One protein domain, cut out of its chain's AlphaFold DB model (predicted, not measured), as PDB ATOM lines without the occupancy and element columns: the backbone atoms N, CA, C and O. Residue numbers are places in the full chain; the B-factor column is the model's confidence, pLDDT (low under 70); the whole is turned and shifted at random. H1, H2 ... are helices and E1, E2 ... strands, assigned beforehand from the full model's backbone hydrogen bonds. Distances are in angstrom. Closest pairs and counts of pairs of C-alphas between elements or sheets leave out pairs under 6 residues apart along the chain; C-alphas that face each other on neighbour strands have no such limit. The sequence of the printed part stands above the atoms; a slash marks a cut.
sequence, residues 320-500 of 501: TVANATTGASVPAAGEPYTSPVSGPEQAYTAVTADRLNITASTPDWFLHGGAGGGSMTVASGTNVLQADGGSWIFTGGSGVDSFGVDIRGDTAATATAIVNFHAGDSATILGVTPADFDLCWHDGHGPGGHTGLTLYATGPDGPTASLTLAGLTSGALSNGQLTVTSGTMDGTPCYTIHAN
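AT A GLANCE: This is residues 320 to 500 of the 501 residues of an uncharacterized protein of Rhodopila globiformis (UniProt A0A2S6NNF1). The chain is wound in flattened, stacked turns from E3 to E11, its strands falling by turns into two sheets face to face, a sandwich. At one end of the stack the meander E12 E13 E14, each strand the antiparallel neighbour of the one before, extends one sheet, and the hairpin E15 and E16 extends the other; the hairpin E1 and E2 edges the first sheet at the opposite end. The printed part has 181 residues, mostly strand, with E1 to E14, H1, E15 and E16 in that order. Both sheets are mixed, ordered E2 E1 E4 E6 E8 E10 E14 E13 E12 and E3 E5 E7 E9 E11 E16 E15. It is compact and rounded, with a radius of gyration of the C-alphas of 15.3 A and spans of 41 by 34 by 33 A.

IN THESE COORDINATES: E1, residues 320 to 323, begins at C-alpha 320 (109.150, 88.267, 73.441). E2 is 328 to 330, E3 346 to 350, E4 356 to 360, E5 365 to 369, E6 374 to 377, E7 383 to 387, E8 392 to 395, E9 401 to 406, E10 414 to 419 and E11 426 to 430. E12, 438 to 445, is 17.1 A long and bends by 51 degrees at residue 442. E13, 452 to 458, measures 18.6 A; E14 is 465 to 470 and H1 475 to 478. E15, 482 to 489, measures 19.5 A and bends by 66 degrees at residue 486. E16, 492 to 499, measures 21.9 A and ends at C-alpha 499 (98.863, 114.112, 77.509).

HOW THE PARTS SIT: Both sheets are twisted; the parts that face each other are 10.1 A centre to centre. Across the sandwich, the closest C-alphas of E6 and E7 are those of Met 376 and Leu 385, 6.9 A apart. E1 and E4 are antiparallel, with N 320 and O 359 2.8 A apart, within hydrogen-bond range. E3 and E5 are parallel, with N 348 and O 366 at 2.8 A. E10 and E14 are parallel, with N 416 and O 466 at 2.8 A; E14 and E13, a hairpin, have N 467 and O 455 at 2.9 A. E11 and E16 are antiparallel, with N 427 and O 497 at 2.8 A. H1 only grazes each sheet with residues 475 to 477, and is too short for an O i to N i+4 pair; its one O i to N i+3 pair is within range.

THE WHOLE: The C-alphas farthest apart, those of Pro 331 and Ser 478, are 44.7 A apart. The printed part has no cut. The one long link, E2 to E3, is residues 331 to 345; residues 335 to 336 pair antiparallel with 346 to 347 of E3. The mean pLDDT of the printed part is 91.1, and no printed residue is under 70.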
ATOM      1  N   THR A 320     108.272  89.027  72.549       88.25
ATOM      2  CA  THR A 320     109.150  88.267  73.441       88.25
ATOM      3  C   THR A 320     108.679  88.395  74.880       88.25
ATOM      4  O   THR A 320     108.296  89.470  75.336       88.25
ATOM      5  N   VAL A 321     108.695  87.275  75.604       90.06
ATOM      6  CA  VAL A 321     108.296  87.227  77.011       90.06
ATOM      7  C   VAL A 321     109.366  86.498  77.808       90.06
ATOM      8  O   VAL A 321     109.785  85.387  77.470       90.06
ATOM      9  N   ALA A 322     109.818  87.127  78.885       92.50
ATOM     10  CA  ALA A 322     110.735  86.540  79.846       92.50
ATOM     11  C   ALA A 322     110.118  86.577  81.243       92.50
ATOM     12  O   ALA A 322     109.641  87.608  81.710       92.50
ATOM     13  N   ASN A 323     110.162  85.447  81.935       90.94
ATOM     14  CA  ASN A 323     109.773  85.352  83.327       90.94
ATOM     15  C   ASN A 323     110.941  85.839  84.188       90.94
ATOM     16  O   ASN A 323     111.921  85.128  84.399       90.94
ATOM     17  N   ALA A 324     110.844  87.068  84.680       90.50
ATOM     18  CA  ALA A 324     111.850  87.702  85.519       90.50
ATOM     19  C   ALA A 324     111.941  87.082  86.927       90.50
ATOM     20  O   ALA A 324     112.958  87.264  87.592       90.50
ATOM     21  N   THR A 325     110.930  86.326  87.381       89.94
ATOM     22  CA  THR A 325     111.028  85.538  88.624       89.94
ATOM     23  C   THR A 325     112.023  84.387  88.469       89.94
ATOM     24  O   THR A 325     112.831  84.134  89.360       89.94
ATOM     25  N   THR A 326     111.963  83.675  87.343       90.31
ATOM     26  CA  THR A 326     112.743  82.444  87.111       90.31
ATOM     27  C   THR A 326     113.970  82.648  86.222       90.31
ATOM     28  O   THR A 326     114.857  81.798  86.199       90.31
ATOM     29  N   GLY A 327     114.032  83.760  85.489       85.69
ATOM     30  CA  GLY A 327     115.029  84.030  84.451       85.69
ATOM     31  C   GLY A 327     114.800  83.257  83.146       85.69
ATOM     32  O   GLY A 327     115.672  83.270  82.279       85.69
ATOM     33  N   ALA A 328     113.670  82.560  82.997       84.19
ATOM     34  CA  ALA A 328     113.374  81.742  81.825       84.19
ATOM     35  C   ALA A 328     112.645  82.535  80.729       84.19
ATOM     36  O   ALA A 328     111.805  83.387  81.018       84.19
ATOM     37  N   SER A 329     112.912  82.212  79.462       82.75
ATOM     38  CA  SER A 329     112.063  82.658  78.352       82.75
ATOM     39  C   SER A 329     110.733  81.902  78.375       82.75
ATOM     40  O   SER A 329     110.695  80.702  78.660       82.75
ATOM     41  N   VAL A 330     109.649  82.613  78.084       84.06
ATOM     42  CA  VAL A 330     108.297  82.070  77.970       84.06
ATOM     43  C   VAL A 330     107.929  82.063  76.486       84.06
ATOM     44  O   VAL A 330     107.921  83.127  75.869       84.06
ATOM     45  N   PRO A 331     107.630  80.895  75.888       74.94
ATOM     46  CA  PRO A 331     107.057  80.843  74.551       74.94
ATOM     47  C   PRO A 331     105.757  81.646  74.518       74.94
ATOM     48  O   PRO A 331     104.842  81.378  75.298       74.94
ATOM     49  N   ALA A 332     105.688  82.632  73.632       82.50
ATOM     50  CA  ALA A 332     104.555  83.530  73.510       82.50
ATOM     51  C   ALA A 332     104.287  83.816  72.032       82.50
ATOM     52  O   ALA A 332     105.216  83.924  71.234       82.50
ATOM     53  N   ALA A 333     103.009  83.919  71.691       76.56
ATOM     54  CA  ALA A 333     102.520  84.370  70.401       76.56
ATOM     55  C   ALA A 333     101.369  85.345  70.663       76.56
ATOM     56  O   ALA A 333     100.653  85.187  71.657       76.56
ATOM     57  N   GLY A 334     101.243  86.362  69.813       82.75
ATOM     58  CA  GLY A 334     100.071  87.230  69.817       82.75
ATOM     59  C   GLY A 334      98.863  86.514  69.228       82.75
ATOM     60  O   GLY A 334      99.011  85.597  68.421       82.75
ATOM     61  N   GLU A 335      97.680  86.949  69.638       83.69
ATOM     62  CA  GLU A 335      96.405  86.563  69.040       83.69
ATOM     63  C   GLU A 335      95.724  87.807  68.456       83.69
ATOM     64  O   GLU A 335      95.899  88.893  69.012       83.69
ATOM     65  N   PRO A 336      94.909  87.688  67.393       82.25
ATOM     66  CA  PRO A 336      94.154  88.821  66.868       82.25
ATOM     67  C   PRO A 336      93.330  89.509  67.961       82.25
ATOM     68  O   PRO A 336      92.578  88.864  68.699       82.25
ATOM     69  N   TYR A 337      93.451  90.828  68.059       85.56
ATOM     70  CA  TYR A 337      92.717  91.616  69.033       85.56
ATOM     71  C   TYR A 337      91.278  91.863  68.554       85.56
ATOM     72  O   TYR A 337      91.036  92.343  67.451       85.56
ATOM     73  N   THR A 338      90.292  91.522  69.389       81.00
ATOM     74  CA  THR A 338      88.855  91.618  69.044       81.00
ATOM     75  C   THR A 338      88.046  92.447  70.046       81.00
ATOM     76  O   THR A 338      86.823  92.323  70.121       81.00
ATOM     77  N   SER A 339      88.723  93.203  70.902       80.50
ATOM     78  CA  SER A 339      88.144  93.898  72.058       80.50
ATOM     79  C   SER A 339      87.852  95.377  71.717       80.50
ATOM     80  O   SER A 339      88.303  95.854  70.677       80.50
ATOM     81  N   PRO A 340      87.020  96.117  72.485       75.19
ATOM     82  CA  PRO A 340      86.425  97.370  71.997       75.19
ATOM     83  C   PRO A 340      87.373  98.570  71.865       75.19
ATOM     84  O   PRO A 340      86.963  99.586  71.306       75.19
ATOM     85  N   VAL A 341      88.599  98.501  72.390       79.81
ATOM     86  CA  VAL A 341      89.559  99.611  72.261       79.81
ATOM     87  C   VAL A 341      90.119  99.628  70.841       79.81
ATOM     88  O   VAL A 341      90.808  98.700  70.452       79.81
ATOM     89  N   SER A 342      89.822 100.666  70.063       75.06
ATOM     90  CA  SER A 342      90.386 100.837  68.720       75.06
ATOM     91  C   SER A 342      91.897 101.056  68.770       75.06
ATOM     92  O   SER A 342      92.372 101.734  69.679       75.06
ATOM     93  N   GLY A 343      92.617 100.570  67.761       80.62
ATOM     94  CA  GLY A 343      94.064 100.735  67.647       80.62
ATOM     95  C   GLY A 343      94.765  99.386  67.594       80.62
ATOM     96  O   GLY A 343      95.177  99.001  66.509       80.62
ATOM     97  N   PRO A 344      94.810  98.630  68.707       88.88
ATOM     98  CA  PRO A 344      95.483  97.341  68.726       88.88
ATOM     99  C   PRO A 344      94.931  96.341  67.705       88.88
ATOM    100  O   PRO A 344      93.717  96.160  67.582       88.88
ATOM    101  N   GLU A 345      95.838  95.624  67.051       83.62
ATOM    102  CA  GLU A 345      95.553  94.532  66.118       83.62
ATOM    103  C   GLU A 345      95.938  93.166  66.693       83.62
ATOM    104  O   GLU A 345      95.324  92.147  66.366       83.62
ATOM    105  N   GLN A 346      96.932  93.136  67.583       88.06
ATOM    106  CA  GLN A 346      97.418  91.934  68.256       88.06
ATOM    107  C   GLN A 346      97.248  92.050  69.768       88.06
ATOM    108  O   GLN A 346      97.319  93.132  70.345       88.06
ATOM    109  N   ALA A 347      97.038  90.922  70.432       92.38
ATOM    110  CA  ALA A 347      96.830  90.837  71.864       92.38
ATOM    111  C   ALA A 347      97.729  89.773  72.488       92.38
ATOM    112  O   ALA A 347      97.875  88.670  71.961       92.38
ATOM    113  N   TYR A 348      98.270  90.067  73.665       94.88
ATOM    114  CA  TYR A 348      98.898  89.076  74.521       94.88
ATOM    115  C   TYR A 348      98.503  89.287  75.979       94.88
ATOM    116  O   TYR A 348      98.747  90.341  76.564       94.88
ATOM    117  N   THR A 349      97.936  88.243  76.583       93.19
ATOM    118  CA  THR A 349      97.502  88.251  77.981       93.19
ATOM    119  C   THR A 349      98.265  87.206  78.786       93.19
ATOM    120  O   THR A 349      98.209  86.010  78.499       93.19
ATOM    121  N   ALA A 350      98.930  87.652  79.849       90.44
ATOM    122  CA  ALA A 350      99.659  86.823  80.798       90.44
ATOM    123  C   ALA A 350      99.373  87.257  82.247       90.44
ATOM    124  O   ALA A 350     100.207  87.848  82.940       90.44
ATOM    125  N   VAL A 351      98.176  86.918  82.730       87.50
ATOM    126  CA  VAL A 351      97.771  87.154  84.123       87.50
ATOM    127  C   VAL A 351      98.345  86.055  85.017       87.50
ATOM    128  O   VAL A 351      97.744  85.001  85.220       87.50
ATOM    129  N   THR A 352      99.553  86.288  85.528       87.44
ATOM    130  CA  THR A 352     100.261  85.361  86.423       87.44
ATOM    131  C   THR A 352     100.755  86.075  87.683       87.44
ATOM    132  O   THR A 352     100.791  87.305  87.743       87.44
ATOM    133  N   ALA A 353     101.139  85.298  88.698       88.94
ATOM    134  CA  ALA A 353     101.802  85.821  89.896       88.94
ATOM    135  C   ALA A 353     103.314  86.048  89.694       88.94
ATOM    136  O   ALA A 353     103.975  86.581  90.584       88.94
ATOM    137  N   ASP A 354     103.867  85.633  88.551       91.62
ATOM    138  CA  ASP A 354     105.274  85.826  88.234       91.62
ATOM    139  C   ASP A 354     105.532  87.221  87.673       91.62
ATOM    140  O   ASP A 354     104.679  87.825  87.022       91.62
ATOM    141  N   ARG A 355     106.754  87.713  87.888       94.19
ATOM    142  CA  ARG A 355     107.230  88.932  87.246       94.19
ATOM    143  C   ARG A 355     107.531  88.645  85.785       94.19
ATOM    144  O   ARG A 355     108.326  87.748  85.507       94.19
ATOM    145  N   LEU A 356     106.960  89.418  84.867       95.00
ATOM    146  CA  LEU A 356     107.157  89.236  83.427       95.00
ATOM    147  C   LEU A 356     107.770  90.479  82.782       95.00
ATOM    148  O   LEU A 356     107.340  91.596  83.042       95.00
ATOM    149  N   ASN A 357     108.739  90.269  81.897       95.50
ATOM    150  CA  ASN A 357     109.208  91.276  80.957       95.50
ATOM    151  C   ASN A 357     108.628  90.919  79.588       95.50
ATOM    152  O   ASN A 357     108.990  89.886  79.022       95.50
ATOM    153  N   ILE A 358     107.707  91.740  79.097       95.75
ATOM    154  CA  ILE A 358     106.992  91.558  77.835       95.75
ATOM    155  C   ILE A 358     107.458  92.657  76.882       95.75
ATOM    156  O   ILE A 358     107.438  93.837  77.231       95.75
ATOM    157  N   THR A 359     107.891  92.290  75.684       94.00
ATOM    158  CA  THR A 359     108.325  93.250  74.668       94.00
ATOM    159  C   THR A 359     107.674  92.906  73.344       94.00
ATOM    160  O   THR A 359     107.923  91.828  72.804       94.00
ATOM    161  N   ALA A 360     106.867  93.831  72.836       90.38
ATOM    162  CA  ALA A 360     106.350  93.809  71.482       90.38
ATOM    163  C   ALA A 360     107.217  94.713  70.597       90.38
ATOM    164  O   ALA A 360     107.404  95.892  70.900       90.38
ATOM    165  N   SER A 361     107.797  94.152  69.538       82.62
ATOM    166  CA  SER A 361     108.698  94.869  68.628       82.62
ATOM    167  C   SER A 361     108.010  95.378  67.361       82.62
ATOM    168  O   SER A 361     108.661  96.030  66.552       82.62
ATOM    169  N   THR A 362     106.728  95.067  67.178       76.69
ATOM    170  CA  THR A 362     105.897  95.564  66.072       76.69
ATOM    171  C   THR A 362     104.783  96.473  66.608       76.69
ATOM    172  O   THR A 362     104.605  96.533  67.827       76.69
ATOM    173  N   PRO A 363     104.065  97.199  65.735       78.25
ATOM    174  CA  PRO A 363     103.023  98.139  66.149       78.25
ATOM    175  C   PRO A 363     101.733  97.461  66.638       78.25
ATOM    176  O   PRO A 363     101.551  96.258  66.447       78.25
ATOM    177  N   ASP A 364     100.854  98.261  67.248       82.44
ATOM    178  CA  ASP A 364      99.437  97.966  67.523       82.44
ATOM    179  C   ASP A 364      99.174  96.754  68.434       82.44
ATOM    180  O   ASP A 364      98.409  95.836  68.117       82.44
ATOM    181  N   TRP A 365      99.786  96.756  69.620       94.00
ATOM    182  CA  TRP A 365      99.633  95.691  70.614       94.00
ATOM    183  C   TRP A 365      98.748  96.064  71.799       94.00
ATOM    184  O   TRP A 365      98.896  97.106  72.434       94.00
ATOM    185  N   PHE A 366      97.908  95.114  72.193       96.19
ATOM    186  CA  PHE A 366      97.312  95.024  73.515       96.19
ATOM    187  C   PHE A 366      98.135  94.050  74.369       96.19
ATOM    188  O   PHE A 366      98.149  92.844  74.117       96.19
ATOM    189  N   LEU A 367      98.813  94.549  75.398       97.06
ATOM    190  CA  LEU A 367      99.565  93.748  76.361       97.06
ATOM    191  C   LEU A 367      98.867  93.782  77.720       97.06
ATOM    192  O   LEU A 367      98.592  94.853  78.256       97.06
ATOM    193  N   HIS A 368      98.612  92.611  78.303       95.62
ATOM    194  CA  HIS A 368      97.951  92.494  79.603       95.62
ATOM    195  C   HIS A 368      98.714  91.575  80.555       95.62
ATOM    196  O   HIS A 368      98.951  90.406  80.256       95.62
ATOM    197  N   GLY A 369      99.099  92.104  81.715       94.38
ATOM    198  CA  GLY A 369      99.883  91.413  82.741       94.38
ATOM    199  C   GLY A 369      99.163  91.318  84.084       94.38
ATOM    200  O   GLY A 369      98.288  92.118  84.398       94.38
ATOM    201  N   GLY A 370      99.539  90.323  84.888       93.56
ATOM    202  CA  GLY A 370      98.943  90.089  86.210       93.56
ATOM    203  C   GLY A 370      99.628  90.810  87.378       93.56
ATOM    204  O   GLY A 370     100.586  91.561  87.213       93.56
ATOM    205  N   ALA A 371      99.191  90.486  88.597       91.69
ATOM    206  CA  ALA A 371      99.667  91.108  89.839       91.69
ATOM    207  C   ALA A 371     101.146  90.841  90.182       91.69
ATOM    208  O   ALA A 371     101.682  91.435  91.119       91.69
ATOM    209  N   GLY A 372     101.822  89.943  89.455       91.25
ATOM    210  CA  GLY A 372     103.244  89.666  89.649       91.25
ATOM    211  C   GLY A 372     104.146  90.879  89.397       91.25
ATOM    212  O   GLY A 372     105.171  91.018  90.064       91.25
ATOM    213  N   GLY A 373     103.758  91.796  88.501       94.19
ATOM    214  CA  GLY A 373     104.569  92.956  88.119       94.19
ATOM    215  C   GLY A 373     105.572  92.666  86.996       94.19
ATOM    216  O   GLY A 373     105.585  91.586  86.408       94.19
ATOM    217  N   GLY A 374     106.481  93.609  86.741       95.69
ATOM    218  CA  GLY A 374     107.537  93.454  85.732       95.69
ATOM    219  C   GLY A 374     107.643  94.643  84.786       95.69
ATOM    220  O   GLY A 374     107.594  95.786  85.243       95.69
ATOM    221  N   SER A 375     107.833  94.392  83.492       96.75
ATOM    222  CA  SER A 375     107.883  95.440  82.472       96.75
ATOM    223  C   SER A 375     107.109  95.077  81.209       96.75
ATOM    224  O   SER A 375     107.095  93.919  80.799       96.75
ATOM    225  N   MET A 376     106.524  96.081  80.560       97.88
ATOM    226  CA  MET A 376     105.954  95.970  79.216       97.88
ATOM    227  C   MET A 376     106.527  97.070  78.329       97.88
ATOM    228  O   MET A 376     106.598  98.226  78.744       97.88
ATOM    229  N   THR A 377     106.933  96.708  77.120       96.25
ATOM    230  CA  THR A 377     107.505  97.627  76.132       96.25
ATOM    231  C   THR A 377     106.845  97.383  74.786       96.25
ATOM    232  O   THR A 377     106.725  96.227  74.377       96.25
ATOM    233  N   VAL A 378     106.449  98.456  74.113       91.50
ATOM    234  CA  VAL A 378     105.894  98.439  72.751       91.50
ATOM    235  C   VAL A 378     106.731  99.340  71.840       91.50
ATOM    236  O   VAL A 378     107.536 100.134  72.330       91.50
ATOM    237  N   ALA A 379     106.601  99.166  70.523       82.94
ATOM    238  CA  ALA A 379     107.450  99.840  69.540       82.94
ATOM    239  C   ALA A 379     106.832 101.133  68.979       82.94
ATOM    240  O   ALA A 379     107.376 102.212  69.202       82.94
ATOM    241  N   SER A 380     105.714 101.042  68.258       77.69
ATOM    242  CA  SER A 380     105.014 102.177  67.629       77.69
ATOM    243  C   SER A 380     103.521 101.862  67.442       77.69
ATOM    244  O   SER A 380     103.055 100.832  67.929       77.69
ATOM    245  N   GLY A 381     102.759 102.736  66.778       79.12
ATOM    246  CA  GLY A 381     101.325 102.531  66.536       79.12
ATOM    247  C   GLY A 381     100.458 102.853  67.753       79.12
ATOM    248  O   GLY A 381     100.874 103.586  68.648       79.12
ATOM    249  N   THR A 382      99.235 102.329  67.779       85.38
ATOM    250  CA  THR A 382      98.276 102.541  68.867       85.38
ATOM    251  C   THR A 382      98.255 101.345  69.816       85.38
ATOM    252  O   THR A 382      97.646 100.314  69.518       85.38
ATOM    253  N   ASN A 383      98.884 101.471  70.986       94.31
ATOM    254  CA  ASN A 383      99.048 100.353  71.918       94.31
ATOM    255  C   ASN A 383      98.255 100.524  73.216       94.31
ATOM    256  O   ASN A 383      97.924 101.625  73.660       94.31
ATOM    257  N   VAL A 384      97.996  99.399  73.880       96.88
ATOM    258  CA  VAL A 384      97.388  99.351  75.212       96.88
ATOM    259  C   VAL A 384      98.227  98.456  76.116       96.88
ATOM    260  O   VAL A 384      98.380  97.267  75.846       96.88
ATOM    261  N   LEU A 385      98.751  99.007  77.209       97.88
ATOM    262  CA  LEU A 385      99.515  98.281  78.224       97.88
ATOM    263  C   LEU A 385      98.714  98.275  79.527       97.88
ATOM    264  O   LEU A 385      98.612  99.294  80.211       97.88
ATOM    265  N   GLN A 386      98.146  97.124  79.876       95.56
ATOM    266  CA  GLN A 386      97.259  96.948  81.023       95.56
ATOM    267  C   GLN A 386      97.880  96.014  82.068       95.56
ATOM    268  O   GLN A 386      98.420  94.959  81.736       95.56
ATOM    269  N   ALA A 387      97.724  96.339  83.348       95.44
ATOM    270  CA  ALA A 387      98.095  95.455  84.449       95.44
ATOM    271  C   ALA A 387      96.993  95.291  85.503       95.44
ATOM    272  O   ALA A 387      96.340  96.262  85.890       95.44
ATOM    273  N   ASP A 388      96.865  94.070  86.025       92.50
ATOM    274  CA  ASP A 388      96.012  93.729  87.169       92.50
ATOM    275  C   ASP A 388      96.836  93.772  88.461       92.50
ATOM    276  O   ASP A 388      97.226  92.737  89.004       92.50
ATOM    277  N   GLY A 389      97.139  94.978  88.935       89.56
ATOM    278  CA  GLY A 389      97.924  95.206  90.147       89.56
ATOM    279  C   GLY A 389      99.427  94.972  89.969       89.56
ATOM    280  O   GLY A 389      99.953  94.845  88.859       89.56
ATOM    281  N   GLY A 390     100.142  94.914  91.091       92.50
ATOM    282  CA  GLY A 390     101.600  94.765  91.108       92.50
ATOM    283  C   GLY A 390     102.367  96.026  90.679       92.50
ATOM    284  O   GLY A 390     101.801  97.077  90.397       92.50
ATOM    285  N   SER A 391     103.702  95.941  90.675       95.19
ATOM    286  CA  SER A 391     104.581  97.063  90.293       95.19
ATOM    287  C   SER A 391     105.140  96.873  88.885       95.19
ATOM    288  O   SER A 391     105.780  95.851  88.611       95.19
ATOM    289  N   TRP A 392     104.933  97.865  88.018       96.81
ATOM    290  CA  TRP A 392     105.219  97.770  86.586       96.81
ATOM    291  C   TRP A 392     106.102  98.903  86.063       96.81
ATOM    292  O   TRP A 392     106.033 100.043  86.514       96.81
ATOM    293  N   ILE A 393     106.926  98.594  85.067       97.88
ATOM    294  CA  ILE A 393     107.558  99.594  84.206       97.88
ATOM    295  C   ILE A 393     106.943  99.447  82.820       97.88
ATOM    296  O   ILE A 393     107.189  98.460  82.129       97.88
ATOM    297  N   PHE A 394     106.146 100.421  82.415       98.31
ATOM    298  CA  PHE A 394     105.654 100.529  81.051       98.31
ATOM    299  C   PHE A 394     106.592 101.416  80.244       98.31
ATOM    300  O   PHE A 394     107.076 102.432  80.738       98.31
ATOM    301  N   THR A 395     106.892 101.018  79.017       97.31
ATOM    302  CA  THR A 395     107.642 101.827  78.056       97.31
ATOM    303  C   THR A 395     106.778 101.981  76.823       97.31
ATOM    304  O   THR A 395     106.553 100.994  76.118       97.31
ATOM    305  N   GLY A 396     106.277 103.199  76.629       90.69
ATOM    306  CA  GLY A 396     105.534 103.583  75.441       90.69
ATOM    307  C   GLY A 396     106.393 103.490  74.192       90.69
ATOM    308  O   GLY A 396     107.615 103.691  74.244       90.69
ATOM    309  N   GLY A 397     105.733 103.162  73.095       83.56
ATOM    310  CA  GLY A 397     106.267 103.267  71.757       83.56
ATOM    311  C   GLY A 397     106.208 104.712  71.291       83.56
ATOM    312  O   GLY A 397     106.020 105.629  72.076       83.56
ATOM    313  N   SER A 398     106.415 104.932  70.005       77.38
ATOM    314  CA  SER A 398     106.417 106.279  69.437       77.38
ATOM    315  C   SER A 398     105.043 106.797  68.988       77.38
ATOM    316  O   SER A 398     104.981 107.914  68.479       77.38
ATOM    317  N   GLY A 399     103.987 105.993  69.157       78.88
ATOM    318  CA  GLY A 399     102.612 106.328  68.780       78.88
ATOM    319  C   GLY A 399     101.690 106.546  69.966       78.88
ATOM    320  O   GLY A 399     102.142 106.901  71.043       78.88
ATOM    321  N   VAL A 400     100.379 106.402  69.771       87.44
ATOM    322  CA  VAL A 400      99.403 106.709  70.826       87.44
ATOM    323  C   VAL A 400      99.264 105.532  71.780       87.44
ATOM    324  O   VAL A 400      98.685 104.502  71.433       87.44
ATOM    325  N   ASP A 401      99.701 105.714  73.021       95.31
ATOM    326  CA  ASP A 401      99.705 104.639  74.002       95.31
ATOM    327  C   ASP A 401      98.717 104.877  75.150       95.31
ATOM    328  O   ASP A 401      98.589 105.960  75.729       95.31
ATOM    329  N   SER A 402      98.007 103.816  75.526       96.50
ATOM    330  CA  SER A 402      97.141 103.795  76.705       96.50
ATOM    331  C   SER A 402      97.701 102.863  77.771       96.50
ATOM    332  O   SER A 402      97.812 101.655  77.574       96.50
ATOM    333  N   PHE A 403      98.012 103.419  78.935       97.88
ATOM    334  CA  PHE A 403      98.561 102.702  80.079       97.88
ATOM    335  C   PHE A 403      97.494 102.543  81.162       97.88
ATOM    336  O   PHE A 403      96.869 103.520  81.575       97.88
ATOM    337  N   GLY A 404      97.298 101.333  81.672       95.81
ATOM    338  CA  GLY A 404      96.287 101.048  82.684       95.81
ATOM    339  C   GLY A 404      96.820 100.179  83.812       95.81
ATOM    340  O   GLY A 404      97.488  99.173  83.580       95.81
ATOM    341  N   VAL A 405      96.505 100.551  85.051       95.06
ATOM    342  CA  VAL A 405      96.761  99.721  86.236       95.06
ATOM    343  C   VAL A 405      95.496  99.600  87.078       95.06
ATOM    344  O   VAL A 405      94.895 100.607  87.454       95.06
ATOM    345  N   ASP A 406      95.074  98.372  87.372       94.00
ATOM    346  CA  ASP A 406      93.959  98.090  88.281       94.00
ATOM    347  C   ASP A 406      94.459  97.690  89.661       94.00
ATOM    348  O   ASP A 406      94.939  96.578  89.864       94.00
ATOM    349  N   ILE A 407      94.325  98.604  90.621       91.19
ATOM    350  CA  ILE A 407      94.864  98.415  91.972       91.19
ATOM    351  C   ILE A 407      93.850  97.798  92.941       91.19
ATOM    352  O   ILE A 407      94.162  97.577  94.109       91.19
ATOM    353  N   ARG A 408      92.614  97.509  92.510       90.62
ATOM    354  CA  ARG A 408      91.547  97.033  93.419       90.62
ATOM    355  C   ARG A 408      91.855  95.678  94.051       90.62
ATOM    356  O   ARG A 408      91.304  95.353  95.101       90.62
ATOM    357  N   GLY A 409      92.693  94.881  93.393       88.12
ATOM    358  CA  GLY A 409      93.163  93.588  93.887       88.12
ATOM    359  C   GLY A 409      94.443  93.659  94.726       88.12
ATOM    360  O   GLY A 409      94.866  92.626  95.249       88.12
ATOM    361  N   ASP A 410      95.071  94.831  94.857       89.69
ATOM    362  CA  ASP A 410      96.363  94.956  95.525       89.69
ATOM    363  C   ASP A 410      96.243  94.773  97.042       89.69
ATOM    364  O   ASP A 410      95.360  95.303  97.715       89.69
ATOM    365  N   THR A 411      97.195  94.029  97.607       89.50
ATOM    366  CA  THR A 411      97.311  93.795  99.061       89.50
ATOM    367  C   THR A 411      98.551  94.450  99.671       89.50
ATOM    368  O   THR A 411      98.729  94.439 100.890       89.50
ATOM    369  N   ALA A 412      99.410  95.030  98.834       91.25
ATOM    370  CA  ALA A 412     100.644  95.711  99.203       91.25
ATOM    371  C   ALA A 412     100.819  96.964  98.340       91.25
ATOM    372  O   ALA A 412     100.177  97.092  97.303       91.25
ATOM    373  N   ALA A 413     101.677  97.887  98.782       93.75
ATOM    374  CA  ALA A 413     101.944  99.108  98.030       93.75
ATOM    375  C   ALA A 413     102.544  98.789  96.655       93.75
ATOM    376  O   ALA A 413     103.471  97.978  96.552       93.75
ATOM    377  N   THR A 414     102.033  99.452  95.622       94.69
ATOM    378  CA  THR A 414     102.435  99.247  94.230       94.69
ATOM    379  C   THR A 414     103.010 100.518  93.628       94.69
ATOM    380  O   THR A 414     102.630 101.642  93.970       94.69
ATOM    381  N   ALA A 415     103.992 100.345  92.747       96.06
ATOM    382  CA  ALA A 415     104.646 101.446  92.065       96.06
ATOM    383  C   ALA A 415     104.768 101.156  90.574       96.06
ATOM    384  O   ALA A 415     105.414 100.186  90.173       96.06
ATOM    385  N   THR A 416     104.188 102.041  89.773       97.50
ATOM    386  CA  THR A 416     104.241 101.984  88.319       97.50
ATOM    387  C   THR A 416     105.008 103.178  87.778       97.50
ATOM    388  O   THR A 416     104.803 104.307  88.223       97.50
ATOM    389  N   ALA A 417     105.896 102.937  86.821       98.19
ATOM    390  CA  ALA A 417     106.536 103.980  86.031       98.19
ATOM    391  C   ALA A 417     106.166 103.820  84.560       98.19
ATOM    392  O   ALA A 417     106.212 102.713  84.033       98.19
ATOM    393  N   ILE A 418     105.845 104.931  83.909       98.50
ATOM    394  CA  ILE A 418     105.640 105.026  82.469       98.50
ATOM    395  C   ILE A 418     106.816 105.810  81.897       98.50
ATOM    396  O   ILE A 418     107.069 106.956  82.276       98.50
ATOM    397  N   VAL A 419     107.557 105.161  81.012       97.06
ATOM    398  CA  VAL A 419     108.651 105.722  80.225       97.06
ATOM    399  C   VAL A 419     108.107 106.062  78.845       97.06
ATOM    400  O   VAL A 419     107.307 105.303  78.311       97.06
ATOM    401  N   ASN A 420     108.578 107.175  78.279       93.75
ATOM    402  CA  ASN A 420     108.137 107.687  76.982       93.75
ATOM    403  C   ASN A 420     106.648 108.092  76.940       93.75
ATOM    404  O   ASN A 420     105.966 107.801  75.977       93.75
ATOM    405  N   PHE A 421     106.151 108.761  77.988       96.50
ATOM    406  CA  PHE A 421     104.790 109.314  78.006       96.50
ATOM    407  C   PHE A 421     104.750 110.674  77.290       96.50
ATOM    408  O   PHE A 421     105.385 111.630  77.756       96.50
ATOM    409  N   HIS A 422     104.017 110.779  76.184       90.56
ATOM    410  CA  HIS A 422     103.985 111.962  75.324       90.56
ATOM    411  C   HIS A 422     102.590 112.283  74.776       90.56
ATOM    412  O   HIS A 422     101.601 111.662  75.138       90.56
ATOM    413  N   ALA A 423     102.495 113.341  73.964       88.31
ATOM    414  CA  ALA A 423     101.234 113.844  73.421       88.31
ATOM    415  C   ALA A 423     100.412 112.729  72.754       88.31
ATOM    416  O   ALA A 423     100.954 111.948  71.978       88.31
ATOM    417  N   GLY A 424      99.113 112.678  73.062       88.00
ATOM    418  CA  GLY A 424      98.204 111.615  72.623       88.00
ATOM    419  C   GLY A 424      98.008 110.509  73.661       88.00
ATOM    420  O   GLY A 424      96.920 109.934  73.721       88.00
ATOM    421  N   ASP A 425      98.992 110.273  74.530       96.94
ATOM    422  CA  ASP A 425      98.945 109.166  75.481       96.94
ATOM    423  C   ASP A 425      97.946 109.386  76.617       96.94
ATOM    424  O   ASP A 425      97.596 110.511  77.013       96.94
ATOM    425  N   SER A 426      97.534 108.275  77.224       97.06
ATOM    426  CA  SER A 426      96.728 108.289  78.439       97.06
ATOM    427  C   SER A 426      97.212 107.279  79.471       97.06
ATOM    428  O   SER A 426      97.654 106.187  79.137       97.06
ATOM    429  N   ALA A 427      97.121 107.636  80.748       97.69
ATOM    430  CA  ALA A 427      97.438 106.756  81.862       97.69
ATOM    431  C   ALA A 427      96.267 106.711  82.847       97.69
ATOM    432  O   ALA A 427      95.811 107.753  83.314       97.69
ATOM    433  N   THR A 428      95.787 105.516  83.186       95.81
ATOM    434  CA  THR A 428      94.622 105.311  84.053       95.81
ATOM    435  C   THR A 428      94.965 104.432  85.251       95.81
ATOM    436  O   THR A 428      95.513 103.341  85.106       95.81
ATOM    437  N   ILE A 429      94.572 104.887  86.442       95.25
ATOM    438  CA  ILE A 429      94.556 104.082  87.667       95.25
ATOM    439  C   ILE A 429      93.100 103.721  87.976       95.25
ATOM    440  O   ILE A 429      92.285 104.599  88.275       95.25
ATOM    441  N   LEU A 430      92.761 102.435  87.898       93.75
ATOM    442  CA  LEU A 430      91.440 101.905  88.242       93.75
ATOM    443  C   LEU A 430      91.372 101.594  89.741       93.75
ATOM    444  O   LEU A 430      92.308 101.054  90.323       93.75
ATOM    445  N   GLY A 431      90.242 101.923  90.364       90.19
ATOM    446  CA  GLY A 431      90.011 101.772  91.801       90.19
ATOM    447  C   GLY A 431      90.358 102.998  92.644       90.19
ATOM    448  O   GLY A 431      90.165 102.953  93.854       90.19
ATOM    449  N   VAL A 432      90.828 104.089  92.032       88.69
ATOM    450  CA  VAL A 432      91.193 105.327  92.736       88.69
ATOM    451  C   VAL A 432      90.195 106.436  92.433       88.69
ATOM    452  O   VAL A 432      89.889 106.712  91.274       88.69
ATOM    453  N   THR A 433      89.739 107.123  93.483       84.38
ATOM    454  CA  THR A 433      88.994 108.383  93.373       84.38
ATOM    455  C   THR A 433      89.547 109.429  94.337       84.38
ATOM    456  O   THR A 433      90.035 109.067  95.408       84.38
ATOM    457  N   PRO A 434      89.396 110.730  94.032       86.19
ATOM    458  CA  PRO A 434      89.689 111.794  94.992       86.19
ATOM    459  C   PRO A 434      88.796 111.788  96.248       86.19
ATOM    460  O   PRO A 434      89.050 112.558  97.168       86.19
ATOM    461  N   ALA A 435      87.711 111.002  96.272       86.62
ATOM    462  CA  ALA A 435      86.840 110.882  97.441       86.62
ATOM    463  C   ALA A 435      87.374 109.855  98.452       86.62
ATOM    464  O   ALA A 435      87.224 110.054  99.656       86.62
ATOM    465  N   ASP A 436      88.008 108.791  97.953       87.06
ATOM    466  CA  ASP A 436      88.449 107.648  98.758       87.06
ATOM    467  C   ASP A 436      89.968 107.663  99.026       87.06
ATOM    468  O   ASP A 436      90.447 106.997  99.946       87.06
ATOM    469  N   PHE A 437      90.731 108.442  98.250       92.19
ATOM    470  CA  PHE A 437      92.189 108.542  98.336       92.19
ATOM    471  C   PHE A 437      92.662 109.995  98.429       92.19
ATOM    472  O   PHE A 437      92.161 110.877  97.731       92.19
ATOM    473  N   ASP A 438      93.695 110.220  99.241       93.94
ATOM    474  CA  ASP A 438      94.526 111.420  99.177       93.94
ATOM    475  C   ASP A 438      95.473 111.311  97.978       93.94
ATOM    476  O   ASP A 438      96.239 110.347  97.862       93.94
ATOM    477  N   LEU A 439      95.375 112.280  97.068       94.81
ATOM    478  CA  LEU A 439      96.084 112.307  95.792       94.81
ATOM    479  C   LEU A 439      97.125 113.423  95.809       94.81
ATOM    480  O   LEU A 439      96.778 114.605  95.732       94.81
ATOM    481  N   CYS A 440      98.405 113.058  95.874       95.25
ATOM    482  CA  CYS A 440      99.502 114.020  95.936       95.25
ATOM    483  C   CYS A 440     100.548 113.798  94.837       95.25
ATOM    484  O   CYS A 440     100.947 112.675  94.538       95.25
ATOM    485  N   TRP A 441     100.990 114.902  94.229       97.38
ATOM    486  CA  TRP A 441     101.974 114.908  93.148       97.38
ATOM    487  C   TRP A 441     103.353 115.328  93.658       97.38
ATOM    488  O   TRP A 441     103.478 116.311  94.391       97.38
ATOM    489  N   HIS A 442     104.390 114.610  93.234       97.81
ATOM    490  CA  HIS A 442     105.781 114.847  93.611       97.81
ATOM    491  C   HIS A 442     106.707 114.788  92.393       97.81
ATOM    492  O   HIS A 442     106.610 113.870  91.581       97.81
ATOM    493  N   ASP A 443     107.637 115.737  92.299       97.62
ATOM    494  CA  ASP A 443     108.660 115.764  91.250       97.62
ATOM    495  C   ASP A 443     109.900 114.955  91.638       97.62
ATOM    496  O   ASP A 443     110.323 114.952  92.794       97.62
ATOM    497  N   GLY A 444     110.524 114.310  90.649       95.94
ATOM    498  CA  GLY A 444     111.792 113.591  90.819       95.94
ATOM    499  C   GLY A 444     111.675 112.278  91.596       95.94
ATOM    500  O   GLY A 444     112.689 111.713  92.002       95.94
ATOM    501  N   HIS A 445     110.455 111.790  91.807       96.94
ATOM    502  CA  HIS A 445     110.169 110.502  92.436       96.94
ATOM    503  C   HIS A 445     109.959 109.422  91.363       96.94
ATOM    504  O   HIS A 445     109.779 109.750  90.193       96.94
ATOM    505  N   GLY A 446     110.024 108.145  91.748       92.19
ATOM    506  CA  GLY A 446     109.687 107.018  90.874       92.19
ATOM    507  C   GLY A 446     110.485 105.738  91.151       92.19
ATOM    508  O   GLY A 446     111.570 105.798  91.742       92.19
ATOM    509  N   PRO A 447     109.964 104.556  90.774       90.94
ATOM    510  CA  PRO A 447     110.637 103.276  90.980       90.94
ATOM    511  C   PRO A 447     111.741 103.009  89.942       90.94
ATOM    512  O   PRO A 447     111.740 103.538  88.834       90.94
ATOM    513  N   GLY A 448     112.694 102.135  90.290       79.56
ATOM    514  CA  GLY A 448     113.611 101.522  89.313       79.56
ATOM    515  C   GLY A 448     114.569 102.472  88.581       79.56
ATOM    516  O   GLY A 448     115.123 102.085  87.561       79.56
ATOM    517  N   GLY A 449     114.776 103.698  89.078       87.75
ATOM    518  CA  GLY A 449     115.577 104.725  88.396       87.75
ATOM    519  C   GLY A 449     114.803 105.541  87.354       87.75
ATOM    520  O   GLY A 449     115.363 106.472  86.781       87.75
ATOM    521  N   HIS A 450     113.517 105.247  87.146       93.88
ATOM    522  CA  HIS A 450     112.625 106.003  86.270       93.88
ATOM    523  C   HIS A 450     111.935 107.103  87.074       93.88
ATOM    524  O   HIS A 450     110.825 106.931  87.567       93.88
ATOM    525  N   THR A 451     112.631 108.226  87.257       97.19
ATOM    526  CA  THR A 451     112.123 109.356  88.043       97.19
ATOM    527  C   THR A 451     111.383 110.377  87.183       97.19
ATOM    528  O   THR A 451     111.794 110.657  86.057       97.19
ATOM    529  N   GLY A 452     110.348 111.002  87.731       97.19
ATOM    530  CA  GLY A 452     109.600 112.072  87.082       97.19
ATOM    531  C   GLY A 452     108.458 112.578  87.954       97.19
ATOM    532  O   GLY A 452     108.560 112.586  89.185       97.19
ATOM    533  N   LEU A 453     107.374 113.000  87.312       98.31
ATOM    534  CA  LEU A 453     106.166 113.466  87.976       98.31
ATOM    535  C   LEU A 453     105.392 112.252  88.498       98.31
ATOM    536  O   LEU A 453     104.900 111.441  87.716       98.31
ATOM    537  N   THR A 454     105.300 112.118  89.817       98.25
ATOM    538  CA  THR A 454     104.721 110.948  90.485       98.25
ATOM    539  C   THR A 454     103.459 111.315  91.238       98.25
ATOM    540  O   THR A 454     103.506 112.147  92.143       98.25
ATOM    541  N   LEU A 455     102.351 110.660  90.907       97.56
ATOM    542  CA  LEU A 455     101.132 110.664  91.704       97.56
ATOM    543  C   LEU A 455     101.221 109.565  92.760       97.56
ATOM    544  O   LEU A 455     101.480 108.415  92.415       97.56
ATOM    545  N   TYR A 456     100.940 109.895  94.015       97.12
ATOM    546  CA  TYR A 456     100.644 108.925  95.063       97.12
ATOM    547  C   TYR A 456      99.155 108.978  95.390       97.12
ATOM    548  O   TYR A 456      98.613 110.055  95.632       97.12
ATOM    549  N   ALA A 457      98.522 107.811  95.435       95.06
ATOM    550  CA  ALA A 457      97.164 107.617  95.914       95.06
ATOM    551  C   ALA A 457      97.212 106.863  97.246       95.06
ATOM    552  O   ALA A 457      97.533 105.674  97.285       95.06
ATOM    553  N   THR A 458      96.922 107.558  98.347       94.62
ATOM    554  CA  THR A 458      96.960 106.994  99.706       94.62
ATOM    555  C   THR A 458      95.573 107.038 100.333       94.62
ATOM    556  O   THR A 458      95.021 108.114 100.537       94.62
ATOM    557  N   GLY A 459      95.004 105.874 100.645       86.94
ATOM    558  CA  GLY A 459      93.673 105.748 101.242       86.94
ATOM    559  C   GLY A 459      93.716 105.059 102.612       86.94
ATOM    560  O   GLY A 459      94.679 104.354 102.913       86.94
ATOM    561  N   PRO A 460      92.690 105.241 103.462       81.06
ATOM    562  CA  PRO A 460      92.612 104.589 104.771       81.06
ATOM    563  C   PRO A 460      92.357 103.074 104.686       81.06
ATOM    564  O   PRO A 460      92.738 102.346 105.600       81.06
ATOM    565  N   ASP A 461      91.745 102.610 103.592       75.00
ATOM    566  CA  ASP A 461      91.226 101.245 103.438       75.00
ATOM    567  C   ASP A 461      91.987 100.409 102.386       75.00
ATOM    568  O   ASP A 461      91.506  99.358 101.962       75.00
ATOM    569  N   GLY A 462      93.184 100.839 101.964       75.56
ATOM    570  CA  GLY A 462      93.971 100.132 100.947       75.56
ATOM    571  C   GLY A 462      95.461 100.496 100.925       75.56
ATOM    572  O   GLY A 462      95.874 101.470 101.557       75.56
ATOM    573  N   PRO A 463      96.297  99.704 100.228       85.88
ATOM    574  CA  PRO A 463      97.708 100.022 100.051       85.88
ATOM    575  C   PRO A 463      97.910 101.270  99.176       85.88
ATOM    576  O   PRO A 463      97.115 101.554  98.285       85.88
ATOM    577  N   THR A 464      99.002 102.006  99.407       91.69
ATOM    578  CA  THR A 464      99.379 103.144  98.554       91.69
ATOM    579  C   THR A 464      99.762 102.664  97.157       91.69
ATOM    580  O   THR A 464     100.655 101.826  97.022       91.69
ATOM    581  N   ALA A 465      99.159 103.257  96.132       94.00
ATOM    582  CA  ALA A 465      99.589 103.104  94.748       94.00
ATOM    583  C   ALA A 465     100.318 104.369  94.286       94.00
ATOM    584  O   ALA A 465      99.912 105.484  94.624       94.00
ATOM    585  N   SER A 466     101.386 104.213  93.507       96.44
ATOM    586  CA  SER A 466     102.052 105.341  92.852       96.44
ATOM    587  C   SER A 466     102.178 105.138  91.349       96.44
ATOM    588  O   SER A 466     102.514 104.040  90.905       96.44
ATOM    589  N   LEU A 467     101.960 106.207  90.587       97.69
ATOM    590  CA  LEU A 467     102.126 106.245  89.138       97.69
ATOM    591  C   LEU A 467     103.087 107.373  88.770       97.69
ATOM    592  O   LEU A 467     102.825 108.539  89.052       97.69
ATOM    593  N   THR A 468     104.203 107.016  88.143       98.56
ATOM    594  CA  THR A 468     105.256 107.945  87.727       98.56
ATOM    595  C   THR A 468     105.227 108.141  86.222       98.56
ATOM    596  O   THR A 468     105.318 107.167  85.483       98.56
ATOM    597  N   LEU A 469     105.187 109.390  85.770       98.31
ATOM    598  CA  LEU A 469     105.440 109.772  84.383       98.31
ATOM    599  C   LEU A 469     106.910 110.197  84.275       98.31
ATOM    600  O   LEU A 469     107.282 111.304  84.679       98.31
ATOM    601  N   ALA A 470     107.768 109.281  83.823       97.31
ATOM    602  CA  ALA A 470     109.214 109.461  83.855       97.31
ATOM    603  C   ALA A 470     109.654 110.639  82.971       97.31
ATOM    604  O   ALA A 470     109.167 110.818  81.860       97.31
ATOM    605  N   GLY A 471     110.583 111.454  83.471       94.81
ATOM    606  CA  GLY A 471     111.088 112.637  82.763       94.81
ATOM    607  C   GLY A 471     110.166 113.865  82.783       94.81
ATOM    608  O   GLY A 471     110.639 114.962  82.491       94.81
ATOM    609  N   LEU A 472     108.895 113.729  83.178       96.19
ATOM    610  CA  LEU A 472     107.997 114.871  83.368       96.19
ATOM    611  C   LEU A 472     108.164 115.511  84.752       96.19
ATOM    612  O   LEU A 472     108.753 114.940  85.669       96.19
ATOM    613  N   THR A 473     107.629 116.723  84.894       97.25
ATOM    614  CA  THR A 473     107.565 117.476  86.156       97.25
ATOM    615  C   THR A 473     106.187 118.109  86.310       97.25
ATOM    616  O   THR A 473     105.423 118.190  85.346       97.25
ATOM    617  N   SER A 474     105.882 118.632  87.492       95.25
ATOM    618  CA  SER A 474     104.645 119.347  87.820       95.25
ATOM    619  C   SER A 474     104.372 120.544  86.900       95.25
ATOM    620  O   SER A 474     103.218 120.948  86.737       95.25
ATOM    621  N   GLY A 475     105.402 121.049  86.207       94.69
ATOM    622  CA  GLY A 475     105.261 122.013  85.119       94.69
ATOM    623  C   GLY A 475     104.251 121.570  84.055       94.69
ATOM    624  O   GLY A 475     103.449 122.400  83.625       94.69
ATOM    625  N   ALA A 476     104.216 120.274  83.726       92.94
ATOM    626  CA  ALA A 476     103.329 119.683  82.722       92.94
ATOM    627  C   ALA A 476     101.834 119.759  83.104       92.94
ATOM    628  O   ALA A 476     100.965 119.873  82.244       92.94
ATOM    629  N   LEU A 477     101.515 119.755  84.403       93.88
ATOM    630  CA  LEU A 477     100.147 119.995  84.882       93.88
ATOM    631  C   LEU A 477      99.780 121.480  84.762       93.88
ATOM    632  O   LEU A 477      98.667 121.836  84.387       93.88
ATOM    633  N   SER A 478     100.723 122.365  85.090       93.44
ATOM    634  CA  SER A 478     100.469 123.809  85.164       93.44
ATOM    635  C   SER A 478     100.398 124.511  83.804       93.44
ATOM    636  O   SER A 478      99.708 125.519  83.674       93.44
ATOM    637  N   ASN A 479     101.106 123.998  82.796       92.44
ATOM    638  CA  ASN A 479     101.172 124.581  81.454       92.44
ATOM    639  C   ASN A 479     100.127 123.994  80.487       92.44
ATOM    640  O   ASN A 479     100.103 124.389  79.323       92.44
ATOM    641  N   GLY A 480      99.279 123.074  80.959       92.12
ATOM    642  CA  GLY A 480      98.268 122.411  80.141       92.12
ATOM    643  C   GLY A 480      98.816 121.323  79.219       92.12
ATOM    644  O   GLY A 480      98.108 120.927  78.305       92.12
ATOM    645  N   GLN A 481     100.036 120.823  79.434       94.19
ATOM    646  CA  GLN A 481     100.536 119.631  78.740       94.19
ATOM    647  C   GLN A 481      99.792 118.369  79.197       94.19
ATOM    648  O   GLN A 481      99.584 117.460  78.402       94.19
ATOM    649  N   LEU A 482      99.366 118.318  80.462       97.62
ATOM    650  CA  LEU A 482      98.594 117.217  81.031       97.62
ATOM    651  C   LEU A 482      97.207 117.682  81.482       97.62
ATOM    652  O   LEU A 482      97.074 118.686  82.184       97.62
ATOM    653  N   THR A 483      96.183 116.898  81.151       96.94
ATOM    654  CA  THR A 483      94.834 117.011  81.719       96.94
ATOM    655  C   THR A 483      94.580 115.836  82.646       96.94
ATOM    656  O   THR A 483      94.909 114.702  82.316       96.94
ATOM    657  N   VAL A 484      93.957 116.087  83.796       95.94
ATOM    658  CA  VAL A 484      93.626 115.036  84.761       95.94
ATOM    659  C   VAL A 484      92.128 115.009  85.018       95.94
ATOM    660  O   VAL A 484      91.513 116.050  85.258       95.94
ATOM    661  N   THR A 485      91.538 113.820  84.972       94.69
ATOM    662  CA  THR A 485      90.105 113.596  85.160       94.69
ATOM    663  C   THR A 485      89.861 112.450  86.138       94.69
ATOM    664  O   THR A 485      90.625 111.493  86.231       94.69
ATOM    665  N   SER A 486      88.774 112.550  86.897       93.12
ATOM    666  CA  SER A 486      88.255 111.458  87.721       93.12
ATOM    667  C   SER A 486      86.887 111.052  87.194       93.12
ATOM    668  O   SER A 486      86.069 111.928  86.898       93.12
ATOM    669  N   GLY A 487      86.608 109.757  87.121       91.75
ATOM    670  CA  GLY A 487      85.350 109.266  86.572       91.75
ATOM    671  C   GLY A 487      85.116 107.793  86.854       91.75
ATOM    672  O   GLY A 487      85.552 107.263  87.877       91.75
ATOM    673  N   THR A 488      84.395 107.145  85.943       89.50
ATOM    674  CA  THR A 488      84.204 105.697  85.946       89.50
ATOM    675  C   THR A 488      84.465 105.119  84.557       89.50
ATOM    676  O   THR A 488      84.071 105.703  83.550       89.50
ATOM    677  N   MET A 489      85.096 103.950  84.515       84.19
ATOM    678  CA  MET A 489      85.319 103.132  83.324       84.19
ATOM    679  C   MET A 489      84.647 101.777  83.570       84.19
ATOM    680  O   MET A 489      84.952 101.107  84.554       84.19
ATOM    681  N   ASP A 490      83.637 101.432  82.769       83.75
ATOM    682  CA  ASP A 490      82.783 100.246  82.969       83.75
ATOM    683  C   ASP A 490      82.218 100.110  84.396       83.75
ATOM    684  O   ASP A 490      82.166  99.038  84.998       83.75
ATOM    685  N   GLY A 491      81.816 101.245  84.976       85.81
ATOM    686  CA  GLY A 491      81.300 101.318  86.346       85.81
ATOM    687  C   GLY A 491      82.370 101.224  87.439       85.81
ATOM    688  O   GLY A 491      82.039 101.343  88.618       85.81
ATOM    689  N   THR A 492      83.642 101.067  87.074       88.31
ATOM    690  CA  THR A 492      84.782 101.074  87.996       88.31
ATOM    691  C   THR A 492      85.309 102.495  88.163       88.31
ATOM    692  O   THR A 492      85.578 103.141  87.153       88.31
ATOM    693  N   PRO A 493      85.497 103.003  89.391       91.06
ATOM    694  CA  PRO A 493      86.079 104.324  89.587       91.06
ATOM    695  C   PRO A 493      87.500 104.414  89.029       91.06
ATOM    696  O   PRO A 493      88.274 103.467  89.169       91.06
ATOM    697  N   CYS A 494      87.845 105.533  88.401       93.06
ATOM    698  CA  CYS A 494      89.154 105.712  87.787       93.06
ATOM    699  C   CYS A 494      89.681 107.141  87.925       93.06
ATOM    700  O   CYS A 494      88.922 108.114  88.017       93.06
ATOM    701  N   TYR A 495      91.006 107.244  87.885       95.12
ATOM    702  CA  TYR A 495      91.746 108.492  87.791       95.12
ATOM    703  C   TYR A 495      92.632 108.440  86.549       95.12
ATOM    704  O   TYR A 495      93.493 107.564  86.446       95.12
ATOM    705  N   THR A 496      92.397 109.346  85.605       96.00
ATOM    706  CA  THR A 496      93.027 109.321  84.283       96.00
ATOM    707  C   THR A 496      93.825 110.595  84.042       96.00
ATOM    708  O   THR A 496      93.377 111.702  84.343       96.00
ATOM    709  N   ILE A 497      95.019 110.428  83.487       97.69
ATOM    710  CA  ILE A 497      95.919 111.490  83.052       97.69
ATOM    711  C   ILE A 497      96.034 111.391  81.533       97.69
ATOM    712  O   ILE A 497      96.353 110.329  81.011       97.69
ATOM    713  N   HIS A 498      95.791 112.491  80.834       97.50
ATOM    714  CA  HIS A 498      95.926 112.597  79.386       97.50
ATOM    715  C   HIS A 498      97.042 113.575  79.046       97.50
ATOM    716  O   HIS A 498      97.079 114.674  79.604       97.50
ATOM    717  N   ALA A 499      97.917 113.197  78.121       95.19
ATOM    718  CA  ALA A 499      98.863 114.112  77.509       95.19
ATOM    719  C   ALA A 499      98.200 114.803  76.312       95.19
ATOM    720  O   ALA A 499      97.830 114.169  75.325       95.19
ATOM    721  N   ASN A 500      98.010 116.115  76.423       91.75
ATOM    722  CA  ASN A 500      97.322 116.898  75.406       91.75
ATOM    723  C   ASN A 500      98.188 117.030  74.142       91.75
ATOM    724  O   ASN A 500      99.414 117.123  74.239       91.75
TER     725      ASN A 500